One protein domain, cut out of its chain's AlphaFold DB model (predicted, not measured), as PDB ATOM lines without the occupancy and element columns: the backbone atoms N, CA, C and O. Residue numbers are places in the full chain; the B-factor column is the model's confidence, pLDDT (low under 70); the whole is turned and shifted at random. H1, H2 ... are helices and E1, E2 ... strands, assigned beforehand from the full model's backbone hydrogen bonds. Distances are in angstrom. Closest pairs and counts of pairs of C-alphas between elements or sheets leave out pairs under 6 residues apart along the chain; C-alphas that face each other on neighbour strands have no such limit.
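This is residues 3 to 89 of the 140 residues of an uncharacterized protein of Mycoplasma sp. CAG:611 (UniProt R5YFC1). One twisted five-stranded sheet has a helix, H1, slanting over one face, making two layers; its other face is bare. The 87 printed residues hold E1, E2, H1, E3, E4, E5 in chain order; the mixed sheet runs E1 E2 E4 E3 E5. The class is mixed, helices and strands; the whole is compact, radius of gyration of the C-alphas 12.8 A, spanning 40 by 22 by 18 A.

E1 is residues 3 to 6, starting at C-alpha 3 (41.777, -16.135, 14.255); E2 is 9 to 15. H1, 26 to 44, measures 26.1 A, with a kink of 28 degrees near residue 35. E3, 50 to 59, measures 28.2 A; E4, 63 to 72, 28.1 A. E5, 81 to 88, ends at C-alpha 88 (31.111, -0.638, 18.349).

E1 and E2 form an antiparallel hairpin, N 4 and O 11 2.9 A apart. E2 and E4 are antiparallel, N 12 to O 66 2.9 A. E4 and E3 form a hairpin, N 55 to O 67 2.9 A. E3 and E5 are parallel, N 54 to O 84 2.8 A. E2, H1, E3 form a split strand-helix-strand unit, two same-way strands with E4 between, its crossover right-handed. H1 is on the sheet, height 9.5 A, slantwise at 50 degrees to E5 on the local plane; their closest C-alphas, Arg 26 and Ile 87, are 7.6 A apart. In H1, 13 of 15 O i to N i+4 pairs are within hydrogen-bond range.

The farthest C-alphas, Leu 61 and Phe 76, are 42.1 A apart. The printed part has no cut and no long link; no printed residue is under pLDDT 70.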
ATOM      1  N   VAL A   3      40.765 -17.194  14.178       91.81
ATOM      2  CA  VAL A   3      41.777 -16.135  14.255       91.81
ATOM      3  C   VAL A   3      42.448 -15.998  12.900       91.81
ATOM      4  O   VAL A   3      43.003 -16.972  12.395       91.81
ATOM      5  N   ASP A   4      42.405 -14.797  12.335       91.69
ATOM      6  CA  ASP A   4      43.140 -14.446  11.123       91.69
ATOM      7  C   ASP A   4      44.350 -13.596  11.530       91.69
ATOM      8  O   ASP A   4      44.183 -12.509  12.078       91.69
ATOM      9  N   ILE A   5      45.566 -14.080  11.269       90.50
ATOM     10  CA  ILE A   5      46.815 -13.403  11.656       90.50
ATOM     11  C   ILE A   5      47.470 -12.805  10.411       90.50
ATOM     12  O   ILE A   5      47.593 -13.469   9.380       90.50
ATOM     13  N   LYS A   6      47.902 -11.547  10.507       88.25
ATOM     14  CA  LYS A   6      48.666 -10.826   9.486       88.25
ATOM     15  C   LYS A   6      49.781 -10.034  10.163       88.25
ATOM     16  O   LYS A   6      49.562  -8.905  10.597       88.25
ATOM     17  N   ASN A   7      50.980 -10.615  10.201       85.62
ATOM     18  CA  ASN A   7      52.121 -10.091  10.958       85.62
ATOM     19  C   ASN A   7      51.743  -9.930  12.443       85.62
ATOM     20  O   ASN A   7      51.234 -10.874  13.044       85.62
ATOM     21  N   ASP A   8      51.937  -8.734  12.998       86.12
ATOM     22  CA  ASP A   8      51.590  -8.396  14.379       86.12
ATOM     23  C   ASP A   8      50.104  -8.056  14.566       86.12
ATOM     24  O   ASP A   8      49.629  -7.960  15.699       86.12
ATOM     25  N   ASN A   9      49.358  -7.899  13.469       92.31
ATOM     26  CA  ASN A   9      47.927  -7.630  13.495       92.31
ATOM     27  C   ASN A   9      47.149  -8.938  13.434       92.31
ATOM     28  O   ASN A   9      47.516  -9.874  12.717       92.31
ATOM     29  N   PHE A  10      46.026  -8.996  14.132       93.62
ATOM     30  CA  PHE A  10      45.178 -10.177  14.100       93.62
ATOM     31  C   PHE A  10      43.716  -9.820  14.323       93.62
ATOM     32  O   PHE A  10      43.377  -8.834  14.976       93.62
ATOM     33  N   ILE A  11      42.842 -10.641  13.750       95.50
ATOM     34  CA  ILE A  11      41.398 -10.532  13.910       95.50
ATOM     35  C   ILE A  11      40.910 -11.794  14.606       95.50
ATOM     36  O   ILE A  11      41.183 -12.900  14.139       95.50
ATOM     37  N   ILE A  12      40.189 -11.638  15.713       95.25
ATOM     38  CA  ILE A  12      39.606 -12.747  16.471       95.25
ATOM     39  C   ILE A  12      38.098 -12.706  16.296       95.25
ATOM     40  O   ILE A  12      37.457 -11.699  16.584       95.25
ATOM     41  N   TYR A  13      37.527 -13.828  15.886       95.50
ATOM     42  CA  TYR A  13      36.093 -13.999  15.749       95.50
ATOM     43  C   TYR A  13      35.581 -14.950  16.831       95.50
ATOM     44  O   TYR A  13      35.964 -16.131  16.888       95.50
ATOM     45  N   VAL A  14      34.704 -14.437  17.691       94.44
ATOM     46  CA  VAL A  14      34.135 -15.167  18.824       94.44
ATOM     47  C   VAL A  14      32.620 -15.206  18.670       94.44
ATOM     48  O   VAL A  14      31.941 -14.200  18.846       94.44
ATOM     49  N   ASN A  15      32.096 -16.391  18.349       93.88
ATOM     50  CA  ASN A  15      30.654 -16.613  18.289       93.88
ATOM     51  C   ASN A  15      30.026 -16.481  19.687       93.88
ATOM     52  O   ASN A  15      30.638 -16.907  20.669       93.88
ATOM     53  N   LYS A  16      28.784 -15.994  19.770       93.75
ATOM     54  CA  LYS A  16      28.055 -15.724  21.020       93.75
ATOM     55  C   LYS A  16      27.995 -16.917  21.979       93.75
ATOM     56  O   LYS A  16      28.066 -16.731  23.181       93.75
ATOM     57  N   TYR A  17      27.956 -18.146  21.462       90.69
ATOM     58  CA  TYR A  17      27.935 -19.375  22.273       90.69
ATOM     59  C   TYR A  17      29.232 -19.647  23.038       90.69
ATOM     60  O   TYR A  17      29.250 -20.476  23.941       90.69
ATOM     61  N   LEU A  18      30.328 -18.995  22.651       90.12
ATOM     62  CA  LEU A  18      31.617 -19.086  23.337       90.12
ATOM     63  C   LEU A  18      31.797 -17.964  24.369       90.12
ATOM     64  O   LEU A  18      32.843 -17.898  25.010       90.12
ATOM     65  N   ILE A  19      30.808 -17.076  24.497       92.06
ATOM     66  CA  ILE A  19      30.835 -15.913  25.375       92.06
ATOM     67  C   ILE A  19      29.894 -16.183  26.547       92.06
ATOM     68  O   ILE A  19      28.716 -16.469  26.365       92.06
ATOM     69  N   ASN A  20      30.438 -16.103  27.756       92.31
ATOM     70  CA  ASN A  20      29.738 -16.364  29.014       92.31
ATOM     71  C   ASN A  20      29.586 -15.098  29.878       92.31
ATOM     72  O   ASN A  20      29.422 -15.203  31.091       92.31
ATOM     73  N   TYR A  21      29.668 -13.921  29.262       92.31
ATOM     74  CA  TYR A  21      29.558 -12.609  29.901       92.31
ATOM     75  C   TYR A  21      28.648 -11.687  29.083       92.31
ATOM     76  O   TYR A  21      28.326 -11.988  27.927       92.31
ATOM     77  N   ASP A  22      28.221 -10.565  29.665       92.94
ATOM     78  CA  ASP A  22      27.331  -9.638  28.973       92.94
ATOM     79  C   ASP A  22      28.090  -8.837  27.903       92.94
ATOM     80  O   ASP A  22      28.885  -7.946  28.191       92.94
ATOM     81  N   MET A  23      27.805  -9.132  26.632       93.50
ATOM     82  CA  MET A  23      28.373  -8.417  25.486       93.50
ATOM     83  C   MET A  23      27.879  -6.968  25.370       93.50
ATOM     84  O   MET A  23      28.404  -6.218  24.552       93.50
ATOM     85  N   LYS A  24      26.867  -6.551  26.133       92.69
ATOM     86  CA  LYS A  24      26.404  -5.156  26.173       92.69
ATOM     87  C   LYS A  24      27.114  -4.352  27.257       92.69
ATOM     88  O   LYS A  24      27.172  -3.126  27.168       92.69
ATOM     89  N   ASN A  25      27.734  -5.019  28.225       94.19
ATOM     90  CA  ASN A  25      28.495  -4.374  29.280       94.19
ATOM     91  C   ASN A  25      29.958  -4.178  28.856       94.19
ATOM     92  O   ASN A  25      30.715  -5.120  28.626       94.19
ATOM     93  N   ARG A  26      30.376  -2.912  28.774       92.88
ATOM     94  CA  ARG A  26      31.754  -2.540  28.440       92.88
ATOM     95  C   ARG A  26      32.783  -3.138  29.404       92.88
ATOM     96  O   ARG A  26      33.816  -3.610  28.939       92.88
ATOM     97  N   LYS A  27      32.519  -3.104  30.716       92.50
ATOM     98  CA  LYS A  27      33.462  -3.609  31.727       92.50
ATOM     99  C   LYS A  27      33.669  -5.107  31.565       92.50
ATOM    100  O   LYS A  27      34.809  -5.550  31.519       92.50
ATOM    101  N   ASP A  28      32.587  -5.848  31.359       93.06
ATOM    102  CA  ASP A  28      32.645  -7.297  31.165       93.06
ATOM    103  C   ASP A  28      33.496  -7.658  29.936       93.06
ATOM    104  O   ASP A  28      34.348  -8.544  30.007       93.06
ATOM    105  N   ILE A  29      33.342  -6.934  28.820       92.88
ATOM    106  CA  ILE A  29      34.192  -7.120  27.632       92.88
ATOM    107  C   ILE A  29      35.666  -6.805  27.941       92.88
ATOM    108  O   ILE A  29      36.553  -7.574  27.562       92.88
ATOM    109  N   GLU A  30      35.943  -5.679  28.605       90.50
ATOM    110  CA  GLU A  30      37.305  -5.231  28.933       90.50
ATOM    111  C   GLU A  30      38.017  -6.158  29.931       90.50
ATOM    112  O   GLU A  30      39.233  -6.341  29.847       90.50
ATOM    113  N   GLU A  31      37.288  -6.781  30.852       90.19
ATOM    114  CA  GLU A  31      37.839  -7.768  31.782       90.19
ATOM    115  C   GLU A  31      38.174  -9.082  31.062       90.19
ATOM    116  O   GLU A  31      39.253  -9.647  31.257       90.19
ATOM    117  N   ASN A  32      37.311  -9.528  30.146       92.19
ATOM    118  CA  ASN A  32      37.475 -10.806  29.448       92.19
ATOM    119  C   ASN A  32      38.463 -10.760  28.271       92.19
ATOM    120  O   ASN A  32      38.995 -11.799  27.862       92.19
ATOM    121  N   ILE A  33      38.748  -9.581  27.712       91.38
ATOM    122  CA  ILE A  33      39.667  -9.469  26.573       91.38
ATOM    123  C   ILE A  33      41.099  -9.863  26.936       91.38
ATOM    124  O   ILE A  33      41.793 -10.465  26.118       91.38
ATOM    125  N   LYS A  34      41.547  -9.565  28.162       87.62
ATOM    126  CA  LYS A  34      42.902  -9.904  28.616       87.62
ATOM    127  C   LYS A  34      43.100 -11.414  28.590       87.62
ATOM    128  O   LYS A  34      44.056 -11.902  27.988       87.62
ATOM    129  N   ASP A  35      42.145 -12.148  29.150       89.81
ATOM    130  CA  ASP A  35      42.149 -13.608  29.147       89.81
ATOM    131  C   ASP A  35      42.093 -14.177  27.730       89.81
ATOM    132  O   ASP A  35      42.825 -15.122  27.416       89.81
ATOM    133  N   LEU A  36      41.271 -13.592  26.853       91.19
ATOM    134  CA  LEU A  36      41.209 -13.976  25.445       91.19
ATOM    135  C   LEU A  36      42.574 -13.811  24.766       91.19
ATOM    136  O   LEU A  36      43.080 -14.762  24.171       91.19
ATOM    137  N   LEU A  37      43.205 -12.643  24.892       90.12
ATOM    138  CA  LEU A  37      44.502 -12.352  24.280       90.12
ATOM    139  C   LEU A  37      45.616 -13.252  24.824       90.12
ATOM    140  O   LEU A  37      46.446 -13.735  24.052       90.12
ATOM    141  N   ILE A  38      45.608 -13.555  26.126       88.56
ATOM    142  CA  ILE A  38      46.547 -14.509  26.734       88.56
ATOM    143  C   ILE A  38      46.352 -15.912  26.141       88.56
ATOM    144  O   ILE A  38      47.336 -16.587  25.821       88.56
ATOM    145  N   ARG A  39      45.104 -16.368  25.963       89.62
ATOM    146  CA  ARG A  39      44.809 -17.664  25.324       89.62
ATOM    147  C   ARG A  39      45.280 -17.684  23.873       89.62
ATOM    148  O   ARG A  39      45.925 -18.651  23.472       89.62
ATOM    149  N   ILE A  40      45.024 -16.621  23.110       88.31
ATOM    150  CA  ILE A  40      45.476 -16.503  21.718       88.31
ATOM    151  C   ILE A  40      47.005 -16.526  21.628       88.31
ATOM    152  O   ILE A  40      47.545 -17.321  20.859       88.31
ATOM    153  N   ARG A  41      47.706 -15.749  22.463       87.94
ATOM    154  CA  ARG A  41      49.175 -15.774  22.572       87.94
ATOM    155  C   ARG A  41      49.696 -17.195  22.793       87.94
ATOM    156  O   ARG A  41      50.646 -17.602  22.131       87.94
ATOM    157  N   LYS A  42      49.072 -17.962  23.694       89.12
ATOM    158  CA  LYS A  42      49.475 -19.346  24.001       89.12
ATOM    159  C   LYS A  42      49.203 -20.317  22.848       89.12
ATOM    160  O   LYS A  42      50.088 -21.091  22.500       89.12
ATOM    161  N   ILE A  43      48.004 -20.280  22.261       90.06
ATOM    162  CA  ILE A  43      47.572 -21.231  21.221       90.06
ATOM    163  C   ILE A  43      48.305 -20.977  19.899       90.06
ATOM    164  O   ILE A  43      48.797 -21.914  19.277       90.06
ATOM    165  N   TYR A  44      48.400 -19.714  19.487       86.44
ATOM    166  CA  TYR A  44      48.936 -19.325  18.180       86.44
ATOM    167  C   TYR A  44      50.404 -18.882  18.227       86.44
ATOM    168  O   TYR A  44      50.962 -18.526  17.194       86.44
ATOM    169  N   LYS A  45      51.040 -18.905  19.410       85.25
ATOM    170  CA  LYS A  45      52.440 -18.493  19.633       85.25
ATOM    171  C   LYS A  45      52.756 -17.080  19.111       85.25
ATOM    172  O   LYS A  45      53.872 -16.810  18.678       85.25
ATOM    173  N   ILE A  46      51.775 -16.179  19.162       83.81
ATOM    174  CA  ILE A  46      51.921 -14.778  18.739       83.81
ATOM    175  C   ILE A  46      52.700 -14.014  19.815       83.81
ATOM    176  O   ILE A  46      52.415 -14.159  21.007       83.81
ATOM    177  N   LYS A  47      53.653 -13.171  19.415       82.25
ATOM    178  CA  LYS A  47      54.278 -12.212  20.330       82.25
ATOM    179  C   LYS A  47      53.290 -11.070  20.581       82.25
ATOM    180  O   LYS A  47      52.957 -10.338  19.660       82.25
ATOM    181  N   LEU A  48      52.801 -10.948  21.814       86.81
ATOM    182  CA  LEU A  48      51.888  -9.878  22.218       86.81
ATOM    183  C   LEU A  48      52.648  -8.888  23.107       86.81
ATOM    184  O   LEU A  48      52.785  -9.126  24.308       86.81
ATOM    185  N   SER A  49      53.169  -7.832  22.490       90.25
ATOM    186  CA  SER A  49      53.960  -6.774  23.127       90.25
ATOM    187  C   SER A  49      53.805  -5.458  22.373       90.25
ATOM    188  O   SER A  49      53.658  -5.476  21.150       90.25
ATOM    189  N   GLY A  50      53.913  -4.338  23.077       91.94
ATOM    190  CA  GLY A  50      53.764  -3.007  22.500       91.94
ATOM    191  C   GLY A  50      52.391  -2.395  22.764       91.94
ATOM    192  O   GLY A  50      51.678  -2.794  23.689       91.94
ATOM    193  N   TYR A  51      52.017  -1.422  21.943       93.38
ATOM    194  CA  TYR A  51      50.731  -0.745  22.024       93.38
ATOM    195  C   TYR A  51      49.768  -1.277  20.965       93.38
ATOM    196  O   TYR A  51      50.030  -1.192  19.762       93.38
ATOM    197  N   TYR A  52      48.621  -1.783  21.411       94.62
ATOM    198  CA  TYR A  52      47.569  -2.283  20.539       94.62
ATOM    199  C   TYR A  52      46.321  -1.421  20.619       94.62
ATOM    200  O   TYR A  52      45.742  -1.194  21.683       94.62
ATOM    201  N   LYS A  53      45.822  -1.036  19.451       96.25
ATOM    202  CA  LYS A  53      44.471  -0.522  19.287       96.25
ATOM    203  C   LYS A  53      43.546  -1.682  18.960       96.25
ATOM    204  O   LYS A  53      43.706  -2.349  17.938       96.25
ATOM    205  N   ILE A  54      42.555  -1.904  19.814       96.19
ATOM    206  CA  ILE A  54      41.563  -2.955  19.623       96.19
ATOM    207  C   ILE A  54      40.206  -2.333  19.334       96.19
ATOM    208  O   ILE A  54      39.637  -1.633  20.173       96.19
ATOM    209  N   LYS A  55      39.669  -2.620  18.148       97.12
ATOM    210  CA  LYS A  55      38.269  -2.345  17.826       97.12
ATOM    211  C   LYS A  55      37.458  -3.615  18.004       97.12
ATOM    212  O   LYS A  55      37.810  -4.658  17.462       97.12
ATOM    213  N   ILE A  56      36.374  -3.515  18.751       97.31
ATOM    214  CA  ILE A  56      35.488  -4.631  19.054       97.31
ATOM    215  C   ILE A  56      34.156  -4.353  18.380       97.31
ATOM    216  O   ILE A  56      33.483  -3.385  18.723       97.31
ATOM    217  N   TYR A  57      33.779  -5.197  17.430       97.94
ATOM    218  CA  TYR A  57      32.492  -5.140  16.750       97.94
ATOM    219  C   TYR A  57      31.551  -6.117  17.437       97.94
ATOM    220  O   TYR A  57      31.758  -7.332  17.384       97.94
ATOM    221  N   GLN A  58      30.542  -5.579  18.110       97.19
ATOM    222  CA  GLN A  58      29.557  -6.354  18.847       97.19
ATOM    223  C   GLN A  58      28.295  -6.543  18.018       97.19
ATOM    224  O   GLN A  58      27.810  -5.615  17.373       97.19
ATOM    225  N   ASN A  59      27.766  -7.765  18.031       97.06
ATOM    226  CA  ASN A  59      26.499  -8.089  17.399       97.06
ATOM    227  C   ASN A  59      25.781  -9.215  18.159       97.06
ATOM    228  O   ASN A  59      26.347 -10.288  18.351       97.06
ATOM    229  N   ASP A  60      24.512  -9.009  18.515       94.88
ATOM    230  CA  ASP A  60      23.726  -9.955  19.327       94.88
ATOM    231  C   ASP A  60      23.517 -11.339  18.675       94.88
ATOM    232  O   ASP A  60      23.343 -12.341  19.372       94.88
ATOM    233  N   LEU A  61      23.526 -11.423  17.340       95.25
ATOM    234  CA  LEU A  61      23.342 -12.685  16.615       95.25
ATOM    235  C   LEU A  61      24.656 -13.441  16.439       95.25
ATOM    236  O   LEU A  61      24.669 -14.670  16.502       95.25
ATOM    237  N   TYR A  62      25.747 -12.709  16.214       95.69
ATOM    238  CA  TYR A  62      27.054 -13.288  15.937       95.69
ATOM    239  C   TYR A  62      27.878 -13.507  17.200       95.69
ATOM    240  O   TYR A  62      28.320 -14.624  17.437       95.69
ATOM    241  N   GLY A  63      28.092 -12.464  18.002       95.88
ATOM    242  CA  GLY A  63      29.065 -12.416  19.089       95.88
ATOM    243  C   GLY A  63      29.963 -11.179  18.990       95.88
ATOM    244  O   GLY A  63      29.479 -10.065  18.782       95.88
ATOM    245  N   LEU A  64      31.277 -11.378  19.119       97.06
ATOM    246  CA  LEU A  64      32.283 -10.312  19.104       97.06
ATOM    247  C   LEU A  64      33.352 -10.569  18.036       97.06
ATOM    248  O   LEU A  64      33.852 -11.690  17.890       97.06
ATOM    249  N   ILE A  65      33.740  -9.513  17.322       97.50
ATOM    250  CA  ILE A  65      34.897  -9.513  16.420       97.50
ATOM    251  C   ILE A  65      35.910  -8.503  16.943       97.50
ATOM    252  O   ILE A  65      35.601  -7.320  17.057       97.50
ATOM    253  N   PHE A  66      37.116  -8.965  17.251       96.56
ATOM    254  CA  PHE A  66      38.210  -8.141  17.751       96.56
ATOM    255  C   PHE A  66      39.188  -7.895  16.613       96.56
ATOM    256  O   PHE A  66      39.840  -8.827  16.156       96.56
ATOM    257  N   GLU A  67      39.295  -6.655  16.159       96.44
ATOM    258  CA  GLU A  67      40.354  -6.211  15.261       96.44
ATOM    259  C   GLU A  67      41.481  -5.621  16.114       96.44
ATOM    260  O   GLU A  67      41.338  -4.533  16.676       96.44
ATOM    261  N   CYS A  68      42.580  -6.363  16.242       95.19
ATOM    262  CA  CYS A  68      43.745  -5.983  17.028       95.19
ATOM    263  C   CYS A  68      44.847  -5.486  16.092       95.19
ATOM    264  O   CYS A  68      45.404  -6.257  15.306       95.19
ATOM    265  N   ILE A  69      45.145  -4.193  16.183       95.25
ATOM    266  CA  ILE A  69      46.154  -3.519  15.368       95.25
ATOM    267  C   ILE A  69      47.274  -3.069  16.294       95.25
ATOM    268  O   ILE A  69      47.019  -2.335  17.251       95.25
ATOM    269  N   LYS A  70      48.497  -3.509  16.018       94.12
ATOM    270  CA  LYS A  70      49.681  -2.990  16.694       94.12
ATOM    271  C   LYS A  70      50.012  -1.629  16.097       94.12
ATOM    272  O   LYS A  70      50.157  -1.514  14.881       94.12
ATOM    273  N   GLU A  71      50.088  -0.610  16.940       93.94
ATOM    274  CA  GLU A  71      50.461   0.739  16.498       93.94
ATOM    275  C   GLU A  71      51.943   1.004  16.753       93.94
ATOM    276  O   GLU A  71      52.571   1.677  15.944       93.94
ATOM    277  N   ASP A  72      52.493   0.476  17.851       90.56
ATOM    278  CA  ASP A  72      53.873   0.754  18.244       90.56
ATOM    279  C   ASP A  72      54.491  -0.379  19.073       90.56
ATOM    280  O   ASP A  72      53.785  -1.179  19.702       90.56
ATOM    281  N   ASP A  73      55.817  -0.430  19.081       88.88
ATOM    282  CA  ASP A  73      56.612  -1.257  19.982       88.88
ATOM    283  C   ASP A  73      56.938  -0.496  21.277       88.88
ATOM    284  O   ASP A  73      56.875   0.727  21.359       88.88
ATOM    285  N   LEU A  74      57.266  -1.237  22.336       85.62
ATOM    286  CA  LEU A  74      57.743  -0.663  23.595       85.62
ATOM    287  C   LEU A  74      59.204  -1.062  23.790       85.62
ATOM    288  O   LEU A  74      59.494  -2.076  24.425       85.62
ATOM    289  N   ASP A  75      60.118  -0.254  23.252       80.56
ATOM    290  CA  ASP A  75      61.558  -0.555  23.209       80.56
ATOM    291  C   ASP A  75      62.157  -0.872  24.585       80.56
ATOM    292  O   ASP A  75      62.962  -1.789  24.738       80.56
ATOM    293  N   PHE A  76      61.726  -0.141  25.616       81.75
ATOM    294  CA  PHE A  76      62.218  -0.311  26.986       81.75
ATOM    295  C   PHE A  76      61.466  -1.385  27.784       81.75
ATOM    296  O   PHE A  76      61.932  -1.795  28.846       81.75
ATOM    297  N   PHE A  77      60.315  -1.852  27.289       82.44
ATOM    298  CA  PHE A  77      59.456  -2.823  27.970       82.44
ATOM    299  C   PHE A  77      58.926  -3.869  26.977       82.44
ATOM    300  O   PHE A  77      57.724  -3.917  26.705       82.44
ATOM    301  N   PRO A  78      59.800  -4.743  26.447       78.06
ATOM    302  CA  PRO A  78      59.467  -5.650  25.345       78.06
ATOM    303  C   PRO A  78      58.439  -6.733  25.710       78.06
ATOM    304  O   PRO A  78      57.909  -7.389  24.816       78.06
ATOM    305  N   ASP A  79      58.154  -6.920  27.000       81.56
ATOM    306  CA  ASP A  79      57.134  -7.846  27.505       81.56
ATOM    307  C   ASP A  79      55.821  -7.152  27.892       81.56
ATOM    308  O   ASP A  79      54.842  -7.823  28.236       81.56
ATOM    309  N   PHE A  80      55.781  -5.817  27.850       87.12
ATOM    310  CA  PHE A  80      54.603  -5.050  28.217       87.12
ATOM    311  C   PHE A  80      53.654  -4.915  27.028       87.12
ATOM    312  O   PHE A  80      54.073  -4.817  25.875       87.12
ATOM    313  N   CYS A  81      52.359  -4.931  27.319       88.75
ATOM    314  CA  CYS A  81      51.305  -4.787  26.332       88.75
ATOM    315  C   CYS A  81      50.284  -3.789  26.867       88.75
ATOM    316  O   CYS A  81      49.679  -4.036  27.914       88.75
ATOM    317  N   ASP A  82      50.107  -2.683  26.155       90.81
ATOM    318  CA  ASP A  82      49.088  -1.685  26.458       90.81
ATOM    319  C   ASP A  82      47.966  -1.747  25.417       90.81
ATOM    320  O   ASP A  82      48.211  -1.912  24.220       90.81
ATOM    321  N   LEU A  83      46.721  -1.666  25.882       92.44
ATOM    322  CA  LEU A  83      45.526  -1.935  25.087       92.44
ATOM    323  C   LEU A  83      44.600  -0.722  25.093       92.44
ATOM    324  O   LEU A  83      43.999  -0.384  26.113       92.44
ATOM    325  N   LYS A  84      44.369  -0.132  23.921       94.69
ATOM    326  CA  LYS A  84      43.323   0.875  23.718       94.69
ATOM    327  C   LYS A  84      42.091   0.249  23.088       94.69
ATOM    328  O   LYS A  84      42.088  -0.071  21.900       94.69
ATOM    329  N   ILE A  85      41.027   0.128  23.878       94.94
ATOM    330  CA  ILE A  85      39.799  -0.570  23.490       94.94
ATOM    331  C   ILE A  85      38.720   0.416  23.027       94.94
ATOM    332  O   ILE A  85      38.356   1.361  23.735       94.94
ATOM    333  N   ASN A  86      38.167   0.158  21.842       96.12
ATOM    334  CA  ASN A  86      36.992   0.834  21.304       96.12
ATOM    335  C   ASN A  86      35.911  -0.193  20.942       96.12
ATOM    336  O   ASN A  86      36.185  -1.103  20.165       96.12
ATOM    337  N   ILE A  87      34.695  -0.032  21.465       96.38
ATOM    338  CA  ILE A  87      33.585  -0.972  21.256       96.38
ATOM    339  C   ILE A  87      32.527  -0.318  20.370       96.38
ATOM    340  O   ILE A  87      32.070   0.787  20.655       96.38
ATOM    341  N   LEU A  88      32.148  -1.013  19.302       96.88
ATOM    342  CA  LEU A  88      31.111  -0.638  18.349       96.88
ATOM    343  C   LEU A  88      29.928  -1.595  18.528       96.88
ATOM    344  O   LEU A  88      29.977  -2.752  18.103       96.88
ATOM    345  N   TYR A  89      28.879  -1.118  19.193       95.75
ATOM    346  CA  TYR A  89      27.652  -1.884  19.415       95.75
ATOM    347  C   TYR A  89      26.785  -1.947  18.159       95.75
ATOM    348  O   TYR A  89      26.882  -1.078  17.291       95.75
TER     349      TYR A  89